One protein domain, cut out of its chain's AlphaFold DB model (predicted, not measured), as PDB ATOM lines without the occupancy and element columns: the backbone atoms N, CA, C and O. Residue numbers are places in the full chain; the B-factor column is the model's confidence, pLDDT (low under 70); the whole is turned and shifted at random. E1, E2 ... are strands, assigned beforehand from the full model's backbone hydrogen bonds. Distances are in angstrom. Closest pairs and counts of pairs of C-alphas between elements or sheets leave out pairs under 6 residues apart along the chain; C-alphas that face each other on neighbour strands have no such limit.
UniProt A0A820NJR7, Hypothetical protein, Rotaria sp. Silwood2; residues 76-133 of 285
ATOM      1  N   TRP A  76     -22.051 -47.855  29.643       53.38
ATOM      2  CA  TRP A  76     -21.287 -47.102  30.621       53.38
ATOM      3  C   TRP A  76     -19.825 -47.103  30.176       53.38
ATOM      4  O   TRP A  76     -19.211 -48.170  30.081       53.38
ATOM      5  N   TYR A  77     -19.277 -45.924  29.886       58.84
ATOM      6  CA  TYR A  77     -17.833 -45.762  29.954       58.84
ATOM      7  C   TYR A  77     -17.468 -45.899  31.428       58.84
ATOM      8  O   TYR A  77     -18.047 -45.236  32.285       58.84
ATOM      9  N   ASN A  78     -16.597 -46.857  31.733       60.34
ATOM     10  CA  ASN A  78     -16.330 -47.295  33.103       60.34
ATOM     11  C   ASN A  78     -15.437 -46.318  33.889       60.34
ATOM     12  O   ASN A  78     -14.965 -46.662  34.970       60.34
ATOM     13  N   ASP A  79     -15.216 -45.124  33.348       69.88
ATOM     14  CA  ASP A  79     -14.443 -44.084  33.995       69.88
ATOM     15  C   ASP A  79     -15.344 -43.362  34.998       69.88
ATOM     16  O   ASP A  79     -16.365 -42.757  34.656       69.88
ATOM     17  N   SER A  80     -14.990 -43.498  36.275       74.75
ATOM     18  CA  SER A  80     -15.598 -42.743  37.365       74.75
ATOM     19  C   SER A  80     -15.250 -41.268  37.208       74.75
ATOM     20  O   SER A  80     -14.073 -40.926  37.071       74.75
ATOM     21  N   CYS A  81     -16.251 -40.401  37.277       81.56
ATOM     22  CA  CYS A  81     -16.065 -38.955  37.272       81.56
ATOM     23  C   CYS A  81     -16.372 -38.394  38.667       81.56
ATOM     24  O   CYS A  81     -17.353 -38.784  39.294       81.56
ATOM     25  N   THR A  82     -15.526 -37.497  39.183       71.62
ATOM     26  CA  THR A  82     -15.717 -36.887  40.510       71.62
ATOM     27  C   THR A  82     -16.261 -35.476  40.378       71.62
ATOM     28  O   THR A  82     -15.661 -34.644  39.695       71.62
ATOM     29  N   ILE A  83     -17.381 -35.205  41.051       69.25
ATOM     30  CA  ILE A  83     -18.019 -33.889  41.054       69.25
ATOM     31  C   ILE A  83     -17.421 -33.034  42.166       69.25
ATOM     32  O   ILE A  83     -17.610 -33.328  43.345       69.25
ATOM     33  N   ASP A  84     -16.706 -31.968  41.800       71.81
ATOM     34  CA  ASP A  84     -16.209 -30.999  42.775       71.81
ATOM     35  C   ASP A  84     -17.324 -30.003  43.138       71.81
ATOM     36  O   ASP A  84     -17.623 -29.060  42.397       71.81
ATOM     37  N   LEU A  85     -17.962 -30.238  44.290       69.69
ATOM     38  CA  LEU A  85     -19.090 -29.464  44.836       69.69
ATOM     39  C   LEU A  85     -18.768 -27.978  45.082       69.69
ATOM     40  O   LEU A  85     -19.670 -27.194  45.374       69.69
ATOM     41  N   ILE A  86     -17.496 -27.587  44.994       77.94
ATOM     42  CA  ILE A  86     -17.031 -26.220  45.248       77.94
ATOM     43  C   ILE A  86     -17.238 -25.332  44.012       77.94
ATOM     44  O   ILE A  86     -17.447 -24.123  44.136       77.94
ATOM     45  N   THR A  87     -17.228 -25.914  42.809       67.44
ATOM     46  CA  THR A  87     -17.462 -25.163  41.572       67.44
ATOM     47  C   THR A  87     -18.944 -25.168  41.223       67.44
ATOM     48  O   THR A  87     -19.524 -26.199  40.910       67.44
ATOM     49  N   THR A  88     -19.577 -23.996  41.229       60.97
ATOM     50  CA  THR A  88     -20.997 -23.803  40.878       60.97
ATOM     51  C   THR A  88     -21.305 -24.021  39.388       60.97
ATOM     52  O   THR A  88     -22.297 -23.496  38.887       60.97
ATOM     53  N   SER A  89     -20.459 -24.748  38.653       58.78
ATOM     54  CA  SER A  89     -20.708 -25.098  37.257       58.78
ATOM     55  C   SER A  89     -21.400 -26.466  37.220       58.78
ATOM     56  O   SER A  89     -20.773 -27.466  37.560       58.78
ATOM     57  N   PRO A  90     -22.690 -26.545  36.851       59.94
ATOM     58  CA  PRO A  90     -23.515 -27.735  37.074       59.94
ATOM     59  C   PRO A  90     -23.193 -28.926  36.154       59.94
ATOM     60  O   PRO A  90     -23.845 -29.961  36.257       59.94
ATOM     61  N   ILE A  91     -22.226 -28.797  35.241       64.06
ATOM     62  CA  ILE A  91     -21.957 -29.791  34.200       64.06
ATOM     63  C   ILE A  91     -20.445 -30.019  34.103       64.06
ATOM     64  O   ILE A  91     -19.710 -29.169  33.599       64.06
ATOM     65  N   ILE A  92     -19.983 -31.177  34.582       73.38
ATOM     66  CA  ILE A  92     -18.602 -31.640  34.400       73.38
ATOM     67  C   ILE A  92     -18.572 -32.496  33.138       73.38
ATOM     68  O   ILE A  92     -19.145 -33.588  33.082       73.38
ATOM     69  N   GLU A  93     -17.947 -31.950  32.101       75.69
ATOM     70  CA  GLU A  93     -17.756 -32.599  30.808       75.69
ATOM     71  C   GLU A  93     -16.661 -33.668  30.950       75.69
ATOM     72  O   GLU A  93     -15.517 -33.348  31.265       75.69
ATOM     73  N   CYS A  94     -17.016 -34.944  30.773       84.25
ATOM     74  CA  CYS A  94     -16.057 -36.049  30.847       84.25
ATOM     75  C   CYS A  94     -15.126 -36.053  29.631       84.25
ATOM     76  O   CYS A  94     -13.913 -36.179  29.760       84.25
ATOM     77  N   ASP A  95     -15.720 -35.928  28.443       82.00
ATOM     78  CA  ASP A  95     -15.008 -35.854  27.174       82.00
ATOM     79  C   ASP A  95     -15.837 -35.037  26.177       82.00
ATOM     80  O   ASP A  95     -16.910 -35.456  25.726       82.00
ATOM     81  N   ARG A  96     -15.306 -33.867  25.815       79.69
ATOM     82  CA  ARG A  96     -15.929 -32.926  24.878       79.69
ATOM     83  C   ARG A  96     -16.027 -33.472  23.454       79.69
ATOM     84  O   ARG A  96     -16.936 -33.097  22.717       79.69
ATOM     85  N   SER A  97     -15.111 -34.355  23.055       84.81
ATOM     86  CA  SER A  97     -15.121 -34.969  21.723       84.81
ATOM     87  C   SER A  97     -16.243 -36.001  21.579       84.81
ATOM     88  O   SER A  97     -16.846 -36.112  20.512       84.81
ATOM     89  N   LEU A  98     -16.577 -36.690  22.674       84.44
ATOM     90  CA  LEU A  98     -17.627 -37.710  22.729       84.44
ATOM     91  C   LEU A  98     -18.980 -37.165  23.213       84.44
ATOM     92  O   LEU A  98     -19.981 -37.882  23.135       84.44
ATOM     93  N   ARG A  99     -19.014 -35.906  23.681       85.88
ATOM     94  CA  ARG A  99     -20.179 -35.240  24.298       85.88
ATOM     95  C   ARG A  99     -20.708 -36.018  25.508       85.88
ATOM     96  O   ARG A  99     -21.914 -36.210  25.666       85.88
ATOM     97  N   LEU A 100     -19.783 -36.514  26.329       86.75
ATOM     98  CA  LEU A 100     -20.084 -37.256  27.549       86.75
ATOM     99  C   LEU A 100     -20.060 -36.331  28.762       86.75
ATOM    100  O   LEU A 100     -19.141 -35.528  28.931       86.75
ATOM    101  N   TYR A 101     -21.034 -36.515  29.645       85.19
ATOM    102  CA  TYR A 101     -21.234 -35.713  30.844       85.19
ATOM    103  C   TYR A 101     -21.287 -36.599  32.081       85.19
ATOM    104  O   TYR A 101     -21.782 -37.728  32.037       85.19
ATOM    105  N   CYS A 102     -20.766 -36.093  33.196       86.00
ATOM    106  CA  CYS A 102     -20.817 -36.811  34.459       86.00
ATOM    107  C   CYS A 102     -22.247 -36.809  35.015       86.00
ATOM    108  O   CYS A 102     -22.781 -35.756  35.367       86.00
ATOM    109  N   SER A 103     -22.880 -37.981  35.102       84.00
ATOM    110  CA  SER A 103     -24.205 -38.105  35.712       84.00
ATOM    111  C   SER A 103     -24.110 -37.930  37.226       84.00
ATOM    112  O   SER A 103     -23.392 -38.673  37.895       84.00
ATOM    113  N   THR A 104     -24.897 -37.010  37.786       82.00
ATOM    114  CA  THR A 104     -24.982 -36.793  39.243       82.00
ATOM    115  C   THR A 104     -25.577 -37.983  39.997       82.00
ATOM    116  O   THR A 104     -25.406 -38.087  41.205       82.00
ATOM    117  N   ILE A 105     -26.293 -38.869  39.298       83.44
ATOM    118  CA  ILE A 105     -26.994 -40.008  39.903       83.44
ATOM    119  C   ILE A 105     -26.077 -41.227  39.989       83.44
ATOM    120  O   ILE A 105     -26.130 -41.971  40.964       83.44
ATOM    121  N   THR A 106     -25.270 -41.469  38.954       84.50
ATOM    122  CA  THR A 106     -24.467 -42.695  38.845       84.50
ATOM    123  C   THR A 106     -22.969 -42.474  38.979       84.50
ATOM    124  O   THR A 106     -22.244 -43.467  39.011       84.50
ATOM    125  N   GLU A 107     -22.513 -41.217  39.038       85.38
ATOM    126  CA  GLU A 107     -21.091 -40.833  39.082       85.38
ATOM    127  C   GLU A 107     -20.285 -41.441  37.920       85.38
ATOM    128  O   GLU A 107     -19.106 -41.790  38.029       85.38
ATOM    129  N   ARG A 108     -20.955 -41.608  36.777       84.56
ATOM    130  CA  ARG A 108     -20.390 -42.163  35.546       84.56
ATOM    131  C   ARG A 108     -20.653 -41.238  34.377       84.56
ATOM    132  O   ARG A 108     -21.673 -40.547  34.327       84.56
ATOM    133  N   CYS A 109     -19.753 -41.294  33.407       86.56
ATOM    134  CA  CYS A 109     -19.908 -40.591  32.148       86.56
ATOM    135  C   CYS A 109     -21.041 -41.217  31.323       86.56
ATOM    136  O   CYS A 109     -21.004 -42.401  30.975       86.56
ATOM    137  N   ALA A 110     -22.055 -40.413  31.025       89.56
ATOM    138  CA  ALA A 110     -23.218 -40.780  30.231       89.56
ATOM    139  C   ALA A 110     -23.566 -39.652  29.249       89.56
ATOM    140  O   ALA A 110     -23.039 -38.541  29.334       89.56
ATOM    141  N   CYS A 111     -24.446 -39.937  28.293       90.50
ATOM    142  CA  CYS A 111     -25.016 -38.894  27.447       90.50
ATOM    143  C   CYS A 111     -25.998 -38.024  28.250       90.50
ATOM    144  O   CYS A 111     -26.601 -38.514  29.206       90.50
ATOM    145  N   LEU A 112     -26.173 -36.759  27.849       87.75
ATOM    146  CA  LEU A 112     -27.229 -35.888  28.385       87.75
ATOM    147  C   LEU A 112     -28.621 -36.492  28.157       87.75
ATOM    148  O   LEU A 112     -28.828 -37.322  27.265       87.75
ATOM    149  N   ASP A 113     -29.594 -36.015  28.930       83.00
ATOM    150  CA  ASP A 113     -31.000 -36.342  28.711       83.00
ATOM    151  C   ASP A 113     -31.406 -36.017  27.259       83.00
ATOM    152  O   ASP A 113     -31.057 -34.968  26.714       83.00
ATOM    153  N   ASN A 114     -32.155 -36.926  26.626       84.31
ATOM    154  CA  ASN A 114     -32.582 -36.885  25.212       84.31
ATOM    155  C   ASN A 114     -31.494 -37.153  24.154       84.31
ATOM    156  O   ASN A 114     -31.788 -37.122  22.950       84.31
ATOM    157  N   MET A 115     -30.276 -37.490  24.580       92.50
ATOM    158  CA  MET A 115     -29.242 -38.045  23.710       92.50
ATOM    159  C   MET A 115     -29.199 -39.575  23.801       92.50
ATOM    160  O   MET A 115     -29.563 -40.178  24.810       92.50
ATOM    161  N   TYR A 116     -28.709 -40.218  22.747       92.06
ATOM    162  CA  TYR A 116     -28.408 -41.643  22.724       92.06
ATOM    163  C   TYR A 116     -26.976 -41.884  22.247       92.06
ATOM    164  O   TYR A 116     -26.391 -41.098  21.505       92.06
ATOM    165  N   TRP A 117     -26.394 -42.998  22.678       90.81
ATOM    166  CA  TRP A 117     -25.049 -43.383  22.270       90.81
ATOM    167  C   TRP A 117     -25.073 -44.046  20.887       90.81
ATOM    168  O   TRP A 117     -25.517 -45.188  20.755       90.81
ATOM    169  N   ASN A 118     -24.558 -43.373  19.853       90.56
ATOM    170  CA  ASN A 118     -24.497 -43.907  18.485       90.56
ATOM    171  C   ASN A 118     -23.193 -44.683  18.222       90.56
ATOM    172  O   ASN A 118     -22.509 -44.469  17.225       90.56
ATOM    173  N   SER A 119     -22.783 -45.549  19.150       88.31
ATOM    174  CA  SER A 119     -21.522 -46.322  19.133       88.31
ATOM    175  C   SER A 119     -20.206 -45.527  19.218       88.31
ATOM    176  O   SER A 119     -19.233 -46.090  19.719       88.31
ATOM    177  N   SER A 120     -20.179 -44.259  18.791       89.25
ATOM    178  CA  SER A 120     -18.970 -43.422  18.719       89.25
ATOM    179  C   SER A 120     -19.062 -42.109  19.498       89.25
ATOM    180  O   SER A 120     -18.048 -41.640  19.987       89.25
ATOM    181  N   PHE A 121     -20.242 -41.503  19.610       91.94
ATOM    182  CA  PHE A 121     -20.473 -40.268  20.368       91.94
ATOM    183  C   PHE A 121     -21.942 -40.198  20.804       91.94
ATOM    184  O   PHE A 121     -22.783 -40.959  20.304       91.94
ATOM    185  N   CYS A 122     -22.254 -39.296  21.735       92.94
ATOM    186  CA  CYS A 122     -23.634 -38.992  22.103       92.94
ATOM    187  C   CYS A 122     -24.299 -38.132  21.026       92.94
ATOM    188  O   CYS A 122     -23.834 -37.031  20.713       92.94
ATOM    189  N   ASP A 123     -25.399 -38.631  20.474       93.25
ATOM    190  CA  ASP A 123     -26.165 -37.971  19.424       93.25
ATOM    191  C   ASP A 123     -27.592 -37.677  19.883       93.25
ATOM    192  O   ASP A 123     -28.129 -38.346  20.766       93.25
ATOM    193  N   CYS A 124     -28.205 -36.655  19.304       94.62
ATOM    194  CA  CYS A 124     -29.586 -36.316  19.612       94.62
ATOM    195  C   CYS A 124     -30.544 -37.272  18.899       94.62
ATOM    196  O   CYS A 124     -30.269 -37.735  17.795       94.62
ATOM    197  N   SER A 125     -31.700 -37.530  19.516       92.75
ATOM    198  CA  SER A 125     -32.788 -38.295  18.887       92.75
ATOM    199  C   SER A 125     -33.152 -37.752  17.493       92.75
ATOM    200  O   SER A 125     -32.972 -36.567  17.209       92.75
ATOM    201  N   SER A 126     -33.700 -38.608  16.622       90.62
ATOM    202  CA  SER A 126     -34.103 -38.211  15.262       90.62
ATOM    203  C   SER A 126     -34.998 -36.962  15.275       90.62
ATOM    204  O   SER A 126     -35.921 -36.856  16.083       90.62
ATOM    205  N   GLY A 127     -34.699 -36.001  14.395       91.19
ATOM    206  CA  GLY A 127     -35.382 -34.704  14.336       91.19
ATOM    207  C   GLY A 127     -34.846 -33.640  15.302       91.19
ATOM    208  O   GLY A 127     -35.342 -32.515  15.289       91.19
ATOM    209  N   MET A 128     -33.826 -33.947  16.107       94.56
ATOM    210  CA  MET A 128     -33.151 -32.979  16.976       94.56
ATOM    211  C   MET A 128     -31.695 -32.734  16.548       94.56
ATOM    212  O   MET A 128     -31.110 -33.506  15.784       94.56
ATOM    213  N   TYR A 129     -31.117 -31.628  17.013       92.62
ATOM    214  CA  TYR A 129     -29.706 -31.281  16.859       92.62
ATOM    215  C   TYR A 129     -29.134 -30.793  18.191       92.62
ATOM    216  O   TYR A 129     -29.865 -30.287  19.041       92.62
ATOM    217  N   TYR A 130     -27.823 -30.941  18.365       91.56
ATOM    218  CA  TYR A 130     -27.131 -30.484  19.567       91.56
ATOM    219  C   TYR A 130     -26.629 -29.049  19.377       91.56
ATOM    220  O   TYR A 130     -25.817 -28.802  18.485       91.56
ATOM    221  N   ASN A 131     -27.080 -28.112  20.213       89.88
ATOM    222  CA  ASN A 131     -26.672 -26.699  20.138       89.88
ATOM    223  C   ASN A 131     -25.431 -26.364  21.001       89.88
ATOM    224  O   ASN A 131     -25.018 -25.207  21.052       89.88
ATOM    225  N   GLY A 132     -24.847 -27.355  21.687       87.50
ATOM    226  CA  GLY A 132     -23.744 -27.172  22.640       87.50
ATOM    227  C   GLY A 132     -24.158 -27.174  24.116       87.50
ATOM    228  O   GLY A 132     -23.279 -27.195  24.973       87.50
ATOM    229  N   ILE A 133     -25.460 -27.156  24.406       88.44
ATOM    230  CA  ILE A 133     -26.040 -27.194  25.756       88.44
ATOM    231  C   ILE A 133     -27.026 -28.359  25.859       88.44
ATOM    232  O   ILE A 133     -26.926 -29.184  26.763       88.44
TER     233      ILE A 133
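Overview. This is residues 76 to 133 of the 285 residues of the protein "Hypothetical protein" of Rotaria sp. Silwood2 (UniProt A0A820NJR7). With little regular structure, two small strand hairpins stand in a row with loops, E1 and E2 near the middle, E3 and E4 towards one end with E5 beyond, while the loop of residues 76 to 92 reaches the other end. The 58 printed residues hold five strands, E1 to E5 along the chain, and no named helix; the class is all strand, with 15 residues in strands. The whole is compact, radius of gyration of the C-alphas 11.6 A, yet elongated, 37 by 24 by 20 A.

Along the chain. E1, residues 93 to 95, spans 5.6 A from C-alpha 93 at (-17.756, -32.599, 30.808). E2 is residues 100 to 102, 7.0 A; E3, 115 to 117, 6.9 A; E4, 122 to 124, 7.0 A. E5, 128 to 130, 7.0 A, ends at C-alpha 130, (-27.131, -30.484, 19.567).

Arrangement. Hairpin E1 and E2 is antiparallel at 137 degrees, N 94 to O 100 being 2.9 A. Residues 101 to 102 of E2 also pair antiparallel with 109 to 110. Hairpin E3 and E4 is antiparallel, N 116 to O 123 being 2.8 A. E5 pairs with no named strand; its closest C-alphas to E4 are Cys 124 and Tyr 130, 6.3 A. E2 and E3 are apart.

Size, cuts and confidence. The farthest C-alphas, Ile 86 and Gly 127, are 36.9 A apart. The printed part has no cut; the link E2 to E3 is long. pLDDT is under 70 at residues 76 to 79, 83, 85 and 87 to 91.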